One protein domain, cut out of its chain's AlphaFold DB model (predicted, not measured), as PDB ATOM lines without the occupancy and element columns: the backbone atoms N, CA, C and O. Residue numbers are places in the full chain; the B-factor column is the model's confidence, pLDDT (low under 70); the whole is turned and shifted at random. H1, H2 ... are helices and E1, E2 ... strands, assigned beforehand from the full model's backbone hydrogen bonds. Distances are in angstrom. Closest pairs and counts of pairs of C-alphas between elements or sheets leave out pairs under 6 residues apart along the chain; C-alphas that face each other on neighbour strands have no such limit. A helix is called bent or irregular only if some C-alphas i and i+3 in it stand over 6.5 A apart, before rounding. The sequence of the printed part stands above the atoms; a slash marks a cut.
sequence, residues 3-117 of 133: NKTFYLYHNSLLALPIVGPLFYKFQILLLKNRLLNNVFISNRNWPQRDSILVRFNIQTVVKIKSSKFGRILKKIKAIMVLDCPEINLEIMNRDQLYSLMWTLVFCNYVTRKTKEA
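AT A GLANCE: This is residues 3 to 117 of the 133 residues of an uncharacterized protein of Candidatus Woesebacteria bacterium RIFCSPLOWO2_01_FULL_39_10 (UniProt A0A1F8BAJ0). A twisted sheet of the four parallel strands E2, E1, E3 and E4, only just strongly twisted, stands as a wall, with H3, H4 and H5 following one another along one side of it and the other side mostly bare. H2 packs beside edge strand E2, and H6 lies beyond the other edge, at E4. The printed part has 115 residues, with six named helices and four named strands in the order E1 H1 H2 E2 H3 E3 H4 E4 H5 H6; the sheet's order is E2 E1 E3 E4. The class is mixed, helices and strands; the whole is compact, with a radius of gyration of the C-alphas of 13.8 A, and its spans are 38 by 33 by 20 A.

IN THESE COORDINATES: E1, residues 4 to 10, begins at C-alpha 4 (108.681, 69.082, 87.221) and is 19.9 A long. H1, residues 12 to 15, precedes H2, residues 19 to 32, 20.2 A long. E2 is residues 38 to 41, H3 residues 47 to 53, and E3 residues 60 to 64, 12.4 A long. H4, residues 70 to 75, is irregular, but only just: C-alphas 72 and 75 are 6.6 A apart. E4 is residues 79 to 82. H5, residues 94 to 106, spans 18.8 A, and H6, residues 112 to 117, ends at C-alpha 117 (102.798, 69.658, 112.603).

HOW THE PARTS SIT: E1 and E3 are parallel at 26 degrees, with N 6 and O 61 2.8 A apart, within hydrogen-bond range. E2 and E1 have N 39 and O 7 at 2.8 A; E3 and E4 have N 64 and O 81 at 2.7 A. E3, H4, E4 form a strand-helix-strand unit, two parallel neighbour strands with a helix between, with a right-handed crossover; E1, H1 H2, E2 form another. E2, H3, E3 form a split unit, with E1 between its strands in the sheet, and its crossover is right-handed. H1, H2, H3 and H5 only graze the sheet. H1 and H2 touch only at the corner, closest at the C-alphas of Leu 14 and Gly 20, 3.9 A. H2 and H3 touch at a steep tilt of 40 degrees, the same way, closest at the C-alphas of Tyr 24 and Gln 48, 5.8 A. H4 and H5 touch at a shallow tilt of 28 degrees, closest at the C-alphas of Gly 70 and Thr 103, 4.3 A. Every O i to N i+4 pair is within hydrogen-bond range in H2, H3, H5 and H6; H4 has 0 of 2, with 2 of 3 O i to N i+3 pairs within range, and H1 is too short for such a pair.

THE WHOLE: The two C-alphas farthest apart, those of Asn 33 and Glu 90, are 41.6 A apart. The printed part has no cut, and the link from E4 to H5, 11 residues, is long. The mean pLDDT of the printed part is 93.2; residue 3 is under 70.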
ATOM      1  N   ASN A   3     104.347  68.757  85.554       69.69
ATOM      2  CA  ASN A   3     104.995  69.753  86.397       69.69
ATOM      3  C   ASN A   3     106.240  69.123  87.032       69.69
ATOM      4  O   ASN A   3     106.142  68.214  87.860       69.69
ATOM      5  N   LYS A   4     107.432  69.585  86.640       88.12
ATOM      6  CA  LYS A   4     108.681  69.082  87.221       88.12
ATOM      7  C   LYS A   4     108.737  69.485  88.696       88.12
ATOM      8  O   LYS A   4     108.591  70.663  89.023       88.12
ATOM      9  N   THR A   5     108.965  68.507  89.573       92.56
ATOM     10  CA  THR A   5     109.088  68.741  91.016       92.56
ATOM     11  C   THR A   5     110.555  68.861  91.420       92.56
ATOM     12  O   THR A   5     111.361  67.979  91.126       92.56
ATOM     13  N   PHE A   6     110.885  69.941  92.120       95.31
ATOM     14  CA  PHE A   6     112.173  70.167  92.766       95.31
ATOM     15  C   PHE A   6     112.013  70.146  94.282       95.31
ATOM     16  O   PHE A   6     110.980  70.546  94.811       95.31
ATOM     17  N   TYR A   7     113.053  69.717  94.981       96.12
ATOM     18  CA  TYR A   7     113.110  69.670  96.435       96.12
ATOM     19  C   TYR A   7     114.187  70.635  96.910       96.12
ATOM     20  O   TYR A   7     115.349  70.485  96.541       96.12
ATOM     21  N   LEU A   8     113.808  71.634  97.701       96.62
ATOM     22  CA  LEU A   8     114.707  72.684  98.163       96.62
ATOM     23  C   LEU A   8     115.078  72.462  99.631       96.62
ATOM     24  O   LEU A   8     114.217  72.536 100.508       96.62
ATOM     25  N   TYR A   9     116.360  72.229  99.897       97.00
ATOM     26  CA  TYR A   9     116.915  71.924 101.216       97.00
ATOM     27  C   TYR A   9     117.826  73.041 101.716       97.00
ATOM     28  O   TYR A   9     118.566  73.655 100.944       97.00
ATOM     29  N   HIS A  10     117.783  73.306 103.021       95.25
ATOM     30  CA  HIS A  10     118.725  74.223 103.649       95.25
ATOM     31  C   HIS A  10     120.009  73.472 104.009       95.25
ATOM     32  O   HIS A  10     119.954  72.465 104.710       95.25
ATOM     33  N   ASN A  11     121.167  73.990 103.602       95.38
ATOM     34  CA  ASN A  11     122.469  73.447 103.981       95.38
ATOM     35  C   ASN A  11     123.422  74.572 104.415       95.38
ATOM     36  O   ASN A  11     123.780  75.445 103.621       95.38
ATOM     37  N   SER A  12     123.852  74.541 105.679       93.19
ATOM     38  CA  SER A  12     124.761  75.533 106.265       93.19
ATOM     39  C   SER A  12     126.180  75.470 105.695       93.19
ATOM     40  O   SER A  12     126.844  76.503 105.653       93.19
ATOM     41  N   LEU A  13     126.635  74.323 105.178       93.56
ATOM     42  CA  LEU A  13     127.966  74.193 104.562       93.56
ATOM     43  C   LEU A  13     128.119  75.108 103.340       93.56
ATOM     44  O   LEU A  13     129.202  75.627 103.074       93.56
ATOM     45  N   LEU A  14     127.018  75.407 102.643       94.31
ATOM     46  CA  LEU A  14     127.005  76.340 101.512       94.31
ATOM     47  C   LEU A  14     127.144  77.813 101.937       94.31
ATOM     48  O   LEU A  14     127.117  78.715 101.095       94.31
ATOM     49  N   ALA A  15     127.236  78.100 103.237       93.44
ATOM     50  CA  ALA A  15     127.574  79.426 103.748       93.44
ATOM     51  C   ALA A  15     129.093  79.660 103.818       93.44
ATOM     52  O   ALA A  15     129.511  80.813 103.957       93.44
ATOM     53  N   LEU A  16     129.918  78.616 103.699       94.75
ATOM     54  CA  LEU A  16     131.370  78.753 103.746       94.75
ATOM     55  C   LEU A  16     131.893  79.489 102.497       94.75
ATOM     56  O   LEU A  16     131.429  79.214 101.380       94.75
ATOM     57  N   PRO A  17     132.845  80.430 102.663       87.50
ATOM     58  CA  PRO A  17     133.530  81.036 101.527       87.50
ATOM     59  C   PRO A  17     134.249  79.923 100.744       87.50
ATOM     60  O   PRO A  17     134.742  78.973 101.340       87.50
ATOM     61  N   ILE A  18     134.275  80.011  99.411       90.62
ATOM     62  CA  ILE A  18     134.796  78.983  98.477       90.62
ATOM     63  C   ILE A  18     133.855  77.782  98.272       90.62
ATOM     64  O   ILE A  18     133.402  77.571  97.145       90.62
ATOM     65  N   VAL A  19     133.507  77.037  99.328       93.06
ATOM     66  CA  VAL A  19     132.687  75.809  99.206       93.06
ATOM     67  C   VAL A  19     131.314  76.119  98.609       93.06
ATOM     68  O   VAL A  19     130.902  75.483  97.639       93.06
ATOM     69  N   GLY A  20     130.629  77.139  99.139       92.19
ATOM     70  CA  GLY A  20     129.315  77.556  98.650       92.19
ATOM     71  C   GLY A  20     129.325  77.893  97.154       92.19
ATOM     72  O   GLY A  20     128.613  77.242  96.388       92.19
ATOM     73  N   PRO A  21     130.139  78.865  96.699       93.62
ATOM     74  CA  PRO A  21     130.219  79.233  95.286       93.62
ATOM     75  C   PRO A  21     130.543  78.072  94.335       93.62
ATOM     76  O   PRO A  21     129.904  77.968  93.285       93.62
ATOM     77  N   LEU A  22     131.500  77.199  94.678       95.00
ATOM     78  CA  LEU A  22     131.853  76.040  93.846       95.00
ATOM     79  C   LEU A  22     130.688  75.054  93.742       95.00
ATOM     80  O   LEU A  22     130.295  74.670  92.638       95.00
ATOM     81  N   PHE A  23     130.076  74.718  94.876       96.06
ATOM     82  CA  PHE A  23     128.944  73.802  94.903       96.06
ATOM     83  C   PHE A  23     127.728  74.379  94.164       96.06
ATOM     84  O   PHE A  23     127.061  73.670  93.415       96.06
ATOM     85  N   TYR A  24     127.456  75.685  94.283       96.19
ATOM     86  CA  TYR A  24     126.395  76.323  93.501       96.19
ATOM     87  C   TYR A  24     126.668  76.292  91.998       96.19
ATOM     88  O   TYR A  24     125.743  76.023  91.235       96.19
ATOM     89  N   LYS A  25     127.910  76.523  91.549       95.12
ATOM     90  CA  LYS A  25     128.262  76.387  90.124       95.12
ATOM     91  C   LYS A  25     127.966  74.972  89.618       95.12
ATOM     92  O   LYS A  25     127.363  74.828  88.555       95.12
ATOM     93  N   PHE A  26     128.319  73.954  90.402       96.12
ATOM     94  CA  PHE A  26     128.028  72.561  90.075       96.12
ATOM     95  C   PHE A  26     126.517  72.284  90.010       96.12
ATOM     96  O   PHE A  26     126.030  71.760  89.009       96.12
ATOM     97  N   GLN A  27     125.745  72.734  91.005       96.12
ATOM     98  CA  GLN A  27     124.283  72.608  90.984       96.12
ATOM     99  C   GLN A  27     123.654  73.306  89.770       96.12
ATOM    100  O   GLN A  27     122.755  72.750  89.145       96.12
ATOM    101  N   ILE A  28     124.137  74.496  89.389       94.56
ATOM    102  CA  ILE A  28     123.655  75.214  88.197       94.56
ATOM    103  C   ILE A  28     123.900  74.392  86.927       94.56
ATOM    104  O   ILE A  28     123.013  74.326  86.074       94.56
ATOM    105  N   LEU A  29     125.077  73.773  86.791       95.31
ATOM    106  CA  LEU A  29     125.400  72.917  85.649       95.31
ATOM    107  C   LEU A  29     124.440  71.721  85.571       95.31
ATOM    108  O   LEU A  29     123.830  71.488  84.527       95.31
ATOM    109  N   LEU A  30     124.238  71.015  86.685       94.50
ATOM    110  CA  LEU A  30     123.329  69.867  86.732       94.50
ATOM    111  C   LEU A  30     121.866  70.258  86.484       94.50
ATOM    112  O   LEU A  30     121.143  69.535  85.799       94.50
ATOM    113  N   LEU A  31     121.429  71.419  86.985       91.69
ATOM    114  CA  LEU A  31     120.087  71.952  86.732       91.69
ATOM    115  C   LEU A  31     119.863  72.255  85.249       91.69
ATOM    116  O   LEU A  31     118.812  71.900  84.716       91.69
ATOM    117  N   LYS A  32     120.847  72.865  84.569       89.31
ATOM    118  CA  LYS A  32     120.783  73.128  83.120       89.31
ATOM    119  C   LYS A  32     120.628  71.835  82.318       89.31
ATOM    120  O   LYS A  32     119.808  71.788  81.407       89.31
ATOM    121  N   ASN A  33     121.334  70.783  82.727       90.88
ATOM    122  CA  ASN A  33     121.268  69.462  82.100       90.88
ATOM    123  C   ASN A  33     120.090  68.604  82.596       90.88
ATOM    124  O   ASN A  33     119.974  67.443  82.223       90.88
ATOM    125  N   ARG A  34     119.200  69.162  83.432       87.44
ATOM    126  CA  ARG A  34     118.023  68.486  84.009       87.44
ATOM    127  C   ARG A  34     118.340  67.260  84.880       87.44
ATOM    128  O   ARG A  34     117.415  66.519  85.194       87.44
ATOM    129  N   LEU A  35     119.582  67.110  85.340       91.12
ATOM    130  CA  LEU A  35     120.069  65.974  86.137       91.12
ATOM    131  C   LEU A  35     119.829  66.126  87.646       91.12
ATOM    132  O   LEU A  35     120.106  65.211  88.414       91.12
ATOM    133  N   LEU A  36     119.337  67.287  88.083       92.06
ATOM    134  CA  LEU A  36     119.139  67.597  89.494       92.06
ATOM    135  C   LEU A  36     117.676  67.926  89.788       92.06
ATOM    136  O   LEU A  36     117.102  68.807  89.148       92.06
ATOM    137  N   ASN A  37     117.113  67.252  90.793       92.88
ATOM    138  CA  ASN A  37     115.815  67.587  91.390       92.88
ATOM    139  C   ASN A  37     115.963  68.067  92.844       92.88
ATOM    140  O   ASN A  37     115.125  68.824  93.319       92.88
ATOM    141  N   ASN A  38     117.036  67.674  93.537       95.38
ATOM    142  CA  ASN A  38     117.342  68.106  94.901       95.38
ATOM    143  C   ASN A  38     118.290  69.303  94.862       95.38
ATOM    144  O   ASN A  38     119.416  69.187  94.392       95.38
ATOM    145  N   VAL A  39     117.843  70.449  95.355       96.19
ATOM    146  CA  VAL A  39     118.589  71.704  95.334       96.19
ATOM    147  C   VAL A  39     118.879  72.128  96.764       96.19
ATOM    148  O   VAL A  39     117.976  72.252  97.585       96.19
ATOM    149  N   PHE A  40     120.147  72.370  97.060       96.56
ATOM    150  CA  PHE A  40     120.612  72.809  98.368       96.56
ATOM    151  C   PHE A  40     120.965  74.291  98.313       96.56
ATOM    152  O   PHE A  40     121.687  74.735  97.415       96.56
ATOM    153  N   ILE A  41     120.479  75.057  99.285       95.38
ATOM    154  CA  ILE A  41     120.766  76.487  99.422       95.38
ATOM    155  C   ILE A  41     121.092  76.841 100.880       95.38
ATOM    156  O   ILE A  41     120.678  76.162 101.816       95.38
ATOM    157  N   SER A  42     121.832  77.925 101.077       94.00
ATOM    158  CA  SER A  42     122.134  78.530 102.375       94.00
ATOM    159  C   SER A  42     121.504  79.911 102.494       94.00
ATOM    160  O   SER A  42     121.162  80.561 101.501       94.00
ATOM    161  N   ASN A  43     121.432  80.401 103.732       88.31
ATOM    162  CA  ASN A  43     120.944  81.749 104.002       88.31
ATOM    163  C   ASN A  43     121.929  82.855 103.590       88.31
ATOM    164  O   ASN A  43     121.525  84.002 103.386       88.31
ATOM    165  N   ARG A  44     123.210  82.517 103.383       90.50
ATOM    166  CA  ARG A  44     124.224  83.471 102.926       90.50
ATOM    167  C   ARG A  44     123.913  83.960 101.514       90.50
ATOM    168  O   ARG A  44     123.570  83.177 100.628       90.50
ATOM    169  N   ASN A  45     124.038  85.269 101.312       90.38
ATOM    170  CA  ASN A  45     123.796  85.885 100.018       90.38
ATOM    171  C   ASN A  45     124.940  85.577  99.047       90.38
ATOM    172  O   ASN A  45     126.064  86.026  99.252       90.38
ATOM    173  N   TRP A  46     124.632  84.827  97.992       92.19
ATOM    174  CA  TRP A  46     125.558  84.508  96.912       92.19
ATOM    175  C   TRP A  46     124.874  84.764  95.565       92.19
ATOM    176  O   TRP A  46     123.748  84.292  95.374       92.19
ATOM    177  N   PRO A  47     125.542  85.409  94.593       93.25
ATOM    178  CA  PRO A  47     124.978  85.590  93.254       93.25
ATOM    179  C   PRO A  47     124.568  84.265  92.591       93.25
ATOM    180  O   PRO A  47     123.553  84.183  91.902       93.25
ATOM    181  N   GLN A  48     125.319  83.188  92.840       94.31
ATOM    182  CA  GLN A  48     125.028  81.862  92.295       94.31
ATOM    183  C   GLN A  48     123.775  81.238  92.927       94.31
ATOM    184  O   GLN A  48     122.998  80.606  92.215       94.31
ATOM    185  N   ARG A  49     123.531  81.463  94.229       94.31
ATOM    186  CA  ARG A  49     122.278  81.054  94.890       94.31
ATOM    187  C   ARG A  49     121.093  81.720  94.201       94.31
ATOM    188  O   ARG A  49     120.129  81.054  93.847       94.31
ATOM    189  N   ASP A  50     121.187  83.022  93.964       93.00
ATOM    190  CA  ASP A  50     120.121  83.767  93.296       93.00
ATOM    191  C   ASP A  50     119.883  83.268  91.866       93.00
ATOM    192  O   ASP A  50     118.735  83.091  91.471       93.00
ATOM    193  N   SER A  51     120.955  82.951  91.130       92.75
ATOM    194  CA  SER A  51     120.872  82.350  89.791       92.75
ATOM    195  C   SER A  51     120.139  81.005  89.776       92.75
ATOM    196  O   SER A  51     119.500  80.675  88.778       92.75
ATOM    197  N   ILE A  52     120.213  80.222  90.856       94.19
ATOM    198  CA  ILE A  52     119.430  78.989  91.005       94.19
ATOM    199  C   ILE A  52     117.958  79.322  91.243       94.19
ATOM    200  O   ILE A  52     117.098  78.805  90.538       94.19
ATOM    201  N   LEU A  53     117.667  80.204  92.202       93.62
ATOM    202  CA  LEU A  53     116.296  80.505  92.624       93.62
ATOM    203  C   LEU A  53     115.432  81.061  91.488       93.62
ATOM    204  O   LEU A  53     114.275  80.674  91.356       93.62
ATOM    205  N   VAL A  54     116.003  81.911  90.628       93.12
ATOM    206  CA  VAL A  54     115.278  82.499  89.485       93.12
ATOM    207  C   VAL A  54     115.024  81.512  88.339       93.12
ATOM    208  O   VAL A  54     114.288  81.842  87.412       93.12
ATOM    209  N   ARG A  55     115.620  80.309  88.364       89.75
ATOM    210  CA  ARG A  55     115.376  79.266  87.346       89.75
ATOM    211  C   ARG A  55     114.090  78.486  87.593       89.75
ATOM    212  O   ARG A  55     113.596  77.856  86.660       89.75
ATOM    213  N   PHE A  56     113.557  78.515  88.812       90.62
ATOM    214  CA  PHE A  56     112.260  77.921  89.113       90.62
ATOM    215  C   PHE A  56     111.154  78.805  88.531       90.62
ATOM    216  O   PHE A  56     110.989  79.963  88.922       90.62
ATOM    217  N   ASN A  57     110.420  78.259  87.566       87.06
ATOM    218  CA  ASN A  57     109.378  78.963  86.829       87.06
ATOM    219  C   ASN A  57     107.982  78.454  87.220       87.06
ATOM    220  O   ASN A  57     107.845  77.478  87.959       87.06
ATOM    221  N   ILE A  58     106.942  79.094  86.692       81.56
ATOM    222  CA  ILE A  58     105.544  78.811  87.048       81.56
ATOM    223  C   ILE A  58     105.081  77.382  86.715       81.56
ATOM    224  O   ILE A  58     104.118  76.901  87.296       81.56
ATOM    225  N   GLN A  59     105.785  76.676  85.826       85.56
ATOM    226  CA  GLN A  59     105.491  75.288  85.446       85.56
ATOM    227  C   GLN A  59     106.180  74.262  86.363       85.56
ATOM    228  O   GLN A  59     106.154  73.059  86.099       85.56
ATOM    229  N   THR A  60     106.854  74.720  87.419       90.56
ATOM    230  CA  THR A  60     107.555  73.856  88.372       90.56
ATOM    231  C   THR A  60     106.865  73.865  89.726       90.56
ATOM    232  O   THR A  60     106.281  74.867  90.141       90.56
ATOM    233  N   VAL A  61     106.957  72.733  90.419       94.12
ATOM    234  CA  VAL A  61     106.588  72.618  91.832       94.12
ATOM    235  C   VAL A  61     107.879  72.565  92.632       94.12
ATOM    236  O   VAL A  61     108.743  71.730  92.370       94.12
ATOM    237  N   VAL A  62     108.031  73.449  93.610       95.75
ATOM    238  CA  VAL A  62     109.183  73.485  94.511       95.75
ATOM    239  C   VAL A  62     108.714  73.080  95.902       95.75
ATOM    240  O   VAL A  62     108.058  73.847  96.606       95.75
ATOM    241  N   LYS A  63     109.061  71.857  96.308       96.62
ATOM    242  CA  LYS A  63     108.840  71.347  97.660       96.62
ATOM    243  C   LYS A  63     109.930  71.869  98.586       96.62
ATOM    244  O   LYS A  63     111.096  71.489  98.485       96.62
ATOM    245  N   ILE A  64     109.538  72.754  99.485       96.88
ATOM    246  CA  ILE A  64     110.387  73.411 100.465       96.88
ATOM    247  C   ILE A  64     110.554  72.479 101.668       96.88
ATOM    248  O   ILE A  64     109.626  72.280 102.448       96.88
ATOM    249  N   LYS A  65     111.751  71.910 101.819       96.19
ATOM    250  CA  LYS A  65     112.109  70.936 102.865       96.19
ATOM    251  C   LYS A  65     112.790  71.584 104.078       96.19
ATOM    252  O   LYS A  65     113.510  70.923 104.821       96.19
ATOM    253  N   SER A  66     112.633  72.897 104.257       93.69
ATOM    254  CA  SER A  66     113.123  73.602 105.443       93.69
ATOM    255  C   SER A  66     112.297  74.847 105.759       93.69
ATOM    256  O   SER A  66     111.987  75.630 104.865       93.69
ATOM    257  N   SER A  67     112.041  75.094 107.044       90.56
ATOM    258  CA  SER A  67     111.450  76.345 107.545       90.56
ATOM    259  C   SER A  67     112.435  77.523 107.591       90.56
ATOM    260  O   SER A  67     112.048  78.637 107.927       90.56
ATOM    261  N   LYS A  68     113.721  77.296 107.276       90.94
ATOM    262  CA  LYS A  68     114.808  78.261 107.518       90.94
ATOM    263  C   LYS A  68     115.042  79.275 106.392       90.94
ATOM    264  O   LYS A  68     116.005  80.035 106.491       90.94
ATOM    265  N   PHE A  69     114.226  79.297 105.337       90.25
ATOM    266  CA  PHE A  69     114.499  80.126 104.154       90.25
ATOM    267  C   PHE A  69     113.984  81.557 104.238       90.25
ATOM    268  O   PHE A  69     114.608  82.466 103.681       90.25
ATOM    269  N   GLY A  70     112.842  81.769 104.891       91.12
ATOM    270  CA  GLY A  70     112.211  83.075 105.015       91.12
ATOM    271  C   GLY A  70     112.156  83.839 103.686       91.12
ATOM    272  O   GLY A  70     111.701  83.333 102.661       91.12
ATOM    273  N   ARG A  71     112.682  85.071 103.682       91.19
ATOM    274  CA  ARG A  71     112.606  86.008 102.541       91.19
ATOM    275  C   ARG A  71     113.381  85.586 101.291       91.19
ATOM    276  O   ARG A  71     113.190  86.196 100.239       91.19
ATOM    277  N   ILE A  72     114.226  84.560 101.368       92.75
ATOM    278  CA  ILE A  72     114.976  84.045 100.210       92.75
ATOM    279  C   ILE A  72     114.018  83.507  99.139       92.75
ATOM    280  O   ILE A  72     114.286  83.649  97.944       92.75
ATOM    281  N   LEU A  73     112.869  82.975  99.563       94.62
ATOM    282  CA  LEU A  73     111.857  82.402  98.677       94.62
ATOM    283  C   LEU A  73     111.168  83.435  97.780       94.62
ATOM    284  O   LEU A  73     110.663  83.061  96.727       94.62
ATOM    285  N   LYS A  74     111.237  84.736  98.104       94.06
ATOM    286  CA  LYS A  74     110.644  85.823  97.296       94.06
ATOM    287  C   LYS A  74     111.063  85.790  95.815       94.06
ATOM    288  O   LYS A  74     110.372  86.338  94.963       94.06
ATOM    289  N   LYS A  75     112.222  85.200  95.501       92.81
ATOM    290  CA  LYS A  75     112.768  85.132  94.135       92.81
ATOM    291  C   LYS A  75     112.186  83.992  93.289       92.81
ATOM    292  O   LYS A  75     112.402  83.989  92.079       92.81
ATOM    293  N   ILE A  76     111.493  83.036  93.903       94.81
ATOM    294  CA  ILE A  76     110.945  81.850  93.239       94.81
ATOM    295  C   ILE A  76     109.582  82.201  92.632       94.81
ATOM    296  O   ILE A  76     108.708  82.711  93.326       94.81
ATOM    297  N   LYS A  77     109.390  81.914  91.337       93.25
ATOM    298  CA  LYS A  77     108.126  82.156  90.603       93.25
ATOM    299  C   LYS A  77     107.335  80.869  90.327       93.25
ATOM    300  O   LYS A  77     106.587  80.797  89.357       93.25
ATOM    301  N   ALA A  78     107.575  79.841  91.128       94.25
ATOM    302  CA  ALA A  78     107.023  78.499  90.990       94.25
ATOM    303  C   ALA A  78     105.926  78.239  92.026       94.25
ATOM    304  O   ALA A  78     105.817  78.985  92.998       94.25
ATOM    305  N   ILE A  79     105.174  77.147  91.860       95.19
ATOM    306  CA  ILE A  79     104.283  76.660  92.918       95.19
ATOM    307  C   ILE A  79     105.156  76.181  94.077       95.19
ATOM    308  O   ILE A  79     105.904  75.213  93.937       95.19
ATOM    309  N   MET A  80     105.077  76.854  95.219       96.50
ATOM    310  CA  MET A  80     105.849  76.511  96.410       96.50
ATOM    311  C   MET A  80     104.995  75.733  97.405       96.50
ATOM    312  O   MET A  80     103.916  76.176  97.798       96.50
ATOM    313  N   VAL A  81     105.503  74.578  97.829       96.94
ATOM    314  CA  VAL A  81     104.836  73.687  98.783       96.94
ATOM    315  C   VAL A  81     105.737  73.511  99.995       96.94
ATOM    316  O   VAL A  81     106.821  72.945  99.860       96.94
ATOM    317  N   LEU A  82     105.315  73.955 101.178       97.25
ATOM    318  CA  LEU A  82     106.044  73.648 102.409       97.25
ATOM    319  C   LEU A  82     105.829  72.183 102.791       97.25
ATOM    320  O   LEU A  82     104.700  71.739 103.000       97.25
ATOM    321  N   ASP A  83     106.926  71.439 102.883       96.81
ATOM    322  CA  ASP A  83     106.928  70.015 103.196       96.81
ATOM    323  C   ASP A  83     107.964  69.716 104.287       96.81
ATOM    324  O   ASP A  83     109.069  69.236 104.028       96.81
ATOM    325  N   CYS A  84     107.606  70.085 105.512       94.94
ATOM    326  CA  CYS A  84     108.422  69.991 106.716       94.94
ATOM    327  C   CYS A  84     107.596  69.345 107.845       94.94
ATOM    328  O   CYS A  84     107.140  70.052 108.743       94.94
ATOM    329  N   PRO A  85     107.384  68.017 107.811       93.56
ATOM    330  CA  PRO A  85     106.570  67.325 108.814       93.56
ATOM    331  C   PRO A  85     107.213  67.301 110.209       93.56
ATOM    332  O   PRO A  85     106.533  67.056 111.193       93.56
ATOM    333  N   GLU A  86     108.517  67.567 110.301       92.25
ATOM    334  CA  GLU A  86     109.296  67.528 111.546       92.25
ATOM    335  C   GLU A  86     109.337  68.884 112.276       92.25
ATOM    336  O   GLU A  86     110.169  69.101 113.156       92.25
ATOM    337  N   ILE A  87     108.487  69.844 111.898       92.69
ATOM    338  CA  ILE A  87     108.413  71.127 112.602       92.69
ATOM    339  C   ILE A  87     107.884  70.887 114.018       92.69
ATOM    340  O   ILE A  87     106.738  70.498 114.199       92.69
ATOM    341  N   ASN A  88     108.716  71.182 115.016       91.69
ATOM    342  CA  ASN A  88     108.307  71.263 116.410       91.69
ATOM    343  C   ASN A  88     108.420  72.719 116.872       91.69
ATOM    344  O   ASN A  88     109.515  73.271 116.946       91.69
ATOM    345  N   LEU A  89     107.274  73.337 117.145       91.19
ATOM    346  CA  LEU A  89     107.171  74.753 117.492       91.19
ATOM    347  C   LEU A  89     107.667  75.063 118.907       91.19
ATOM    348  O   LEU A  89     108.150  76.166 119.143       91.19
ATOM    349  N   GLU A  90     107.586  74.101 119.827       90.81
ATOM    350  CA  GLU A  90     107.938  74.284 121.241       90.81
ATOM    351  C   GLU A  90     109.443  74.492 121.435       90.81
ATOM    352  O   GLU A  90     109.871  75.207 122.338       90.81
ATOM    353  N   ILE A  91     110.249  73.899 120.552       93.38
ATOM    354  CA  ILE A  91     111.713  73.991 120.588       93.38
ATOM    355  C   ILE A  91     112.268  75.115 119.703       93.38
ATOM    356  O   ILE A  91     113.483  75.321 119.663       93.38
ATOM    357  N   MET A  92     111.413  75.819 118.950       93.00
ATOM    358  CA  MET A  92     111.871  76.862 118.037       93.00
ATOM    359  C   MET A  92     112.177  78.163 118.773       93.00
ATOM    360  O   MET A  92     111.363  78.699 119.520       93.00
ATOM    361  N   ASN A  93     113.346  78.734 118.490       94.50
ATOM    362  CA  ASN A  93     113.677  80.077 118.948       94.50
ATOM    363  C   ASN A  93     112.977  81.158 118.096       94.50
ATOM    364  O   ASN A  93     112.405  80.886 117.038       94.50
ATOM    365  N   ARG A  94     113.048  82.420 118.544       92.94
ATOM    366  CA  ARG A  94     112.385  83.554 117.869       92.94
ATOM    367  C   ARG A  94     112.798  83.710 116.403       92.94
ATOM    368  O   ARG A  94     111.940  83.947 115.556       92.94
ATOM    369  N   ASP A  95     114.078  83.532 116.088       91.31
ATOM    370  CA  ASP A  95     114.584  83.662 114.717       91.31
ATOM    371  C   ASP A  95     114.049  82.557 113.800       91.31
ATOM    372  O   ASP A  95     113.723  82.796 112.635       91.31
ATOM    373  N   GLN A  96     113.921  81.339 114.328       92.19
ATOM    374  CA  GLN A  96     113.340  80.206 113.615       92.19
ATOM    375  C   GLN A  96     111.848  80.415 113.362       92.19
ATOM    376  O   GLN A  96     111.403  80.196 112.236       92.19
ATOM    377  N   LEU A  97     111.103  80.904 114.357       93.19
ATOM    378  CA  LEU A  97     109.689  81.260 114.201       93.19
ATOM    379  C   LEU A  97     109.506  82.360 113.151       93.19
ATOM    380  O   LEU A  97     108.658  82.242 112.268       93.19
ATOM    381  N   TYR A  98     110.347  83.395 113.182       93.19
ATOM    382  CA  TYR A  98     110.313  84.468 112.191       93.19
ATOM    383  C   TYR A  98     110.630  83.959 110.776       93.19
ATOM    384  O   TYR A  98     109.972  84.337 109.803       93.19
ATOM    385  N   SER A  99     111.613  83.064 110.650       92.81
ATOM    386  CA  SER A  99     111.961  82.439 109.372       92.81
ATOM    387  C   SER A  99     110.839  81.543 108.842       92.81
ATOM    388  O   SER A  99     110.511  81.609 107.654       92.81
ATOM    389  N   LEU A 100     110.192  80.772 109.721       94.81
ATOM    390  CA  LEU A 100     109.025  79.958 109.395       94.81
ATOM    391  C   LEU A 100     107.862  80.828 108.915       94.81
ATOM    392  O   LEU A 100     107.290  80.540 107.868       94.81
ATOM    393  N   MET A 101     107.555  81.915 109.624       94.38
ATOM    394  CA  MET A 101     106.475  82.833 109.263       94.38
ATOM    395  C   MET A 101     106.682  83.404 107.855       94.38
ATOM    396  O   MET A 101     105.791  83.321 107.014       94.38
ATOM    397  N   TRP A 102     107.885  83.898 107.546       95.12
ATOM    398  CA  TRP A 102     108.191  84.356 106.189       95.12
ATOM    399  C   TRP A 102     108.162  83.229 105.162       95.12
ATOM    400  O   TRP A 102     107.721  83.451 104.041       95.12
ATOM    401  N   THR A 103     108.618  82.032 105.525       95.44
ATOM    402  CA  THR A 103     108.554  80.866 104.638       95.44
ATOM    403  C   THR A 103     107.101  80.556 104.268       95.44
ATOM    404  O   THR A 103     106.804  80.377 103.091       95.44
ATOM    405  N   LEU A 104     106.190  80.570 105.245       95.06
ATOM    406  CA  LEU A 104     104.758  80.351 105.037       95.06
ATOM    407  C   LEU A 104     104.127  81.425 104.152       95.06
ATOM    408  O   LEU A 104     103.369  81.079 103.256       95.06
ATOM    409  N   VAL A 105     104.493  82.698 104.339       94.88
ATOM    410  CA  VAL A 105     104.014  83.814 103.501       94.88
ATOM    411  C   VAL A 105     104.340  83.610 102.018       94.88
ATOM    412  O   VAL A 105     103.561  84.017 101.160       94.88
ATOM    413  N   PHE A 106     105.486  83.005 101.695       95.00
ATOM    414  CA  PHE A 106     105.869  82.759 100.300       95.00
ATOM    415  C   PHE A 106     105.352  81.427  99.751       95.00
ATOM    416  O   PHE A 106     105.269  81.279  98.536       95.00
ATOM    417  N   CYS A 107     105.005  80.461 100.598       95.81
ATOM    418  CA  CYS A 107     104.480  79.178 100.145       95.81
ATOM    419  C   CYS A 107     103.018  79.294  99.699       95.81
ATOM    420  O   CYS A 107     102.189  79.897 100.371       95.81
ATOM    421  N   ASN A 108     102.691  78.657  98.575       95.88
ATOM    422  CA  ASN A 108     101.321  78.592  98.071       95.88
ATOM    423  C   ASN A 108     100.511  77.496  98.763       95.88
ATOM    424  O   ASN A 108      99.301  77.624  98.872       95.88
ATOM    425  N   TYR A 109     101.174  76.419  99.192       96.69
ATOM    426  CA  TYR A 109     100.549  75.249  99.801       96.69
ATOM    427  C   TYR A 109     101.420  74.678 100.923       96.69
ATOM    428  O   TYR A 109     102.622  74.947 101.002       96.69
ATOM    429  N   VAL A 110     100.833  73.802 101.735       96.75
ATOM    430  CA  VAL A 110     101.558  72.897 102.642       96.75
ATOM    431  C   VAL A 110     101.181  71.440 102.375       96.75
ATOM    432  O   VAL A 110     100.122  71.155 101.820       96.75
ATOM    433  N   THR A 111     102.019  70.488 102.780       95.81
ATOM    434  CA  THR A 111     101.596  69.078 102.842       95.81
ATOM    435  C   THR A 111     100.713  68.825 104.063       95.81
ATOM    436  O   THR A 111     100.817  69.531 105.065       95.81
ATOM    437  N   ARG A 112      99.865  67.787 104.009       94.94
ATOM    438  CA  ARG A 112      98.968  67.423 105.123       94.94
ATOM    439  C   ARG A 112      99.732  67.223 106.438       94.94
ATOM    440  O   ARG A 112      99.413  67.870 107.425       94.94
ATOM    441  N   LYS A 113     100.824  66.450 106.392       94.94
ATOM    442  CA  LYS A 113     101.709  66.225 107.548       94.94
ATOM    443  C   LYS A 113     102.329  67.519 108.088       94.94
ATOM    444  O   LYS A 113     102.465  67.688 109.290       94.94
ATOM    445  N   THR A 114     102.693  68.452 107.205       95.81
ATOM    446  CA  THR A 114     103.214  69.766 107.624       95.81
ATOM    447  C   THR A 114     102.126  70.611 108.284       95.81
ATOM    448  O   THR A 114     102.399  71.295 109.265       95.81
ATOM    449  N   LYS A 115     100.889  70.564 107.775       95.06
ATOM    450  CA  LYS A 115      99.747  71.262 108.379       95.06
ATOM    451  C   LYS A 115      99.445  70.727 109.778       95.06
ATOM    452  O   LYS A 115      99.268  71.520 110.694       95.06
ATOM    453  N   GLU A 116      99.450  69.406 109.942       93.81
ATOM    454  CA  GLU A 116      99.305  68.740 111.243       93.81
ATOM    455  C   GLU A 116     100.401  69.189 112.221       93.81
ATOM    456  O   GLU A 116     100.084  69.596 113.335       93.81
ATOM    457  N   ALA A 117     101.666  69.215 111.782       93.69
ATOM    458  CA  ALA A 117     102.798  69.658 112.603       93.69
ATOM    459  C   ALA A 117     102.721  71.145 113.006       93.69
ATOM    460  O   ALA A 117     103.126  71.521 114.104       93.69
TER     461      ALA A 117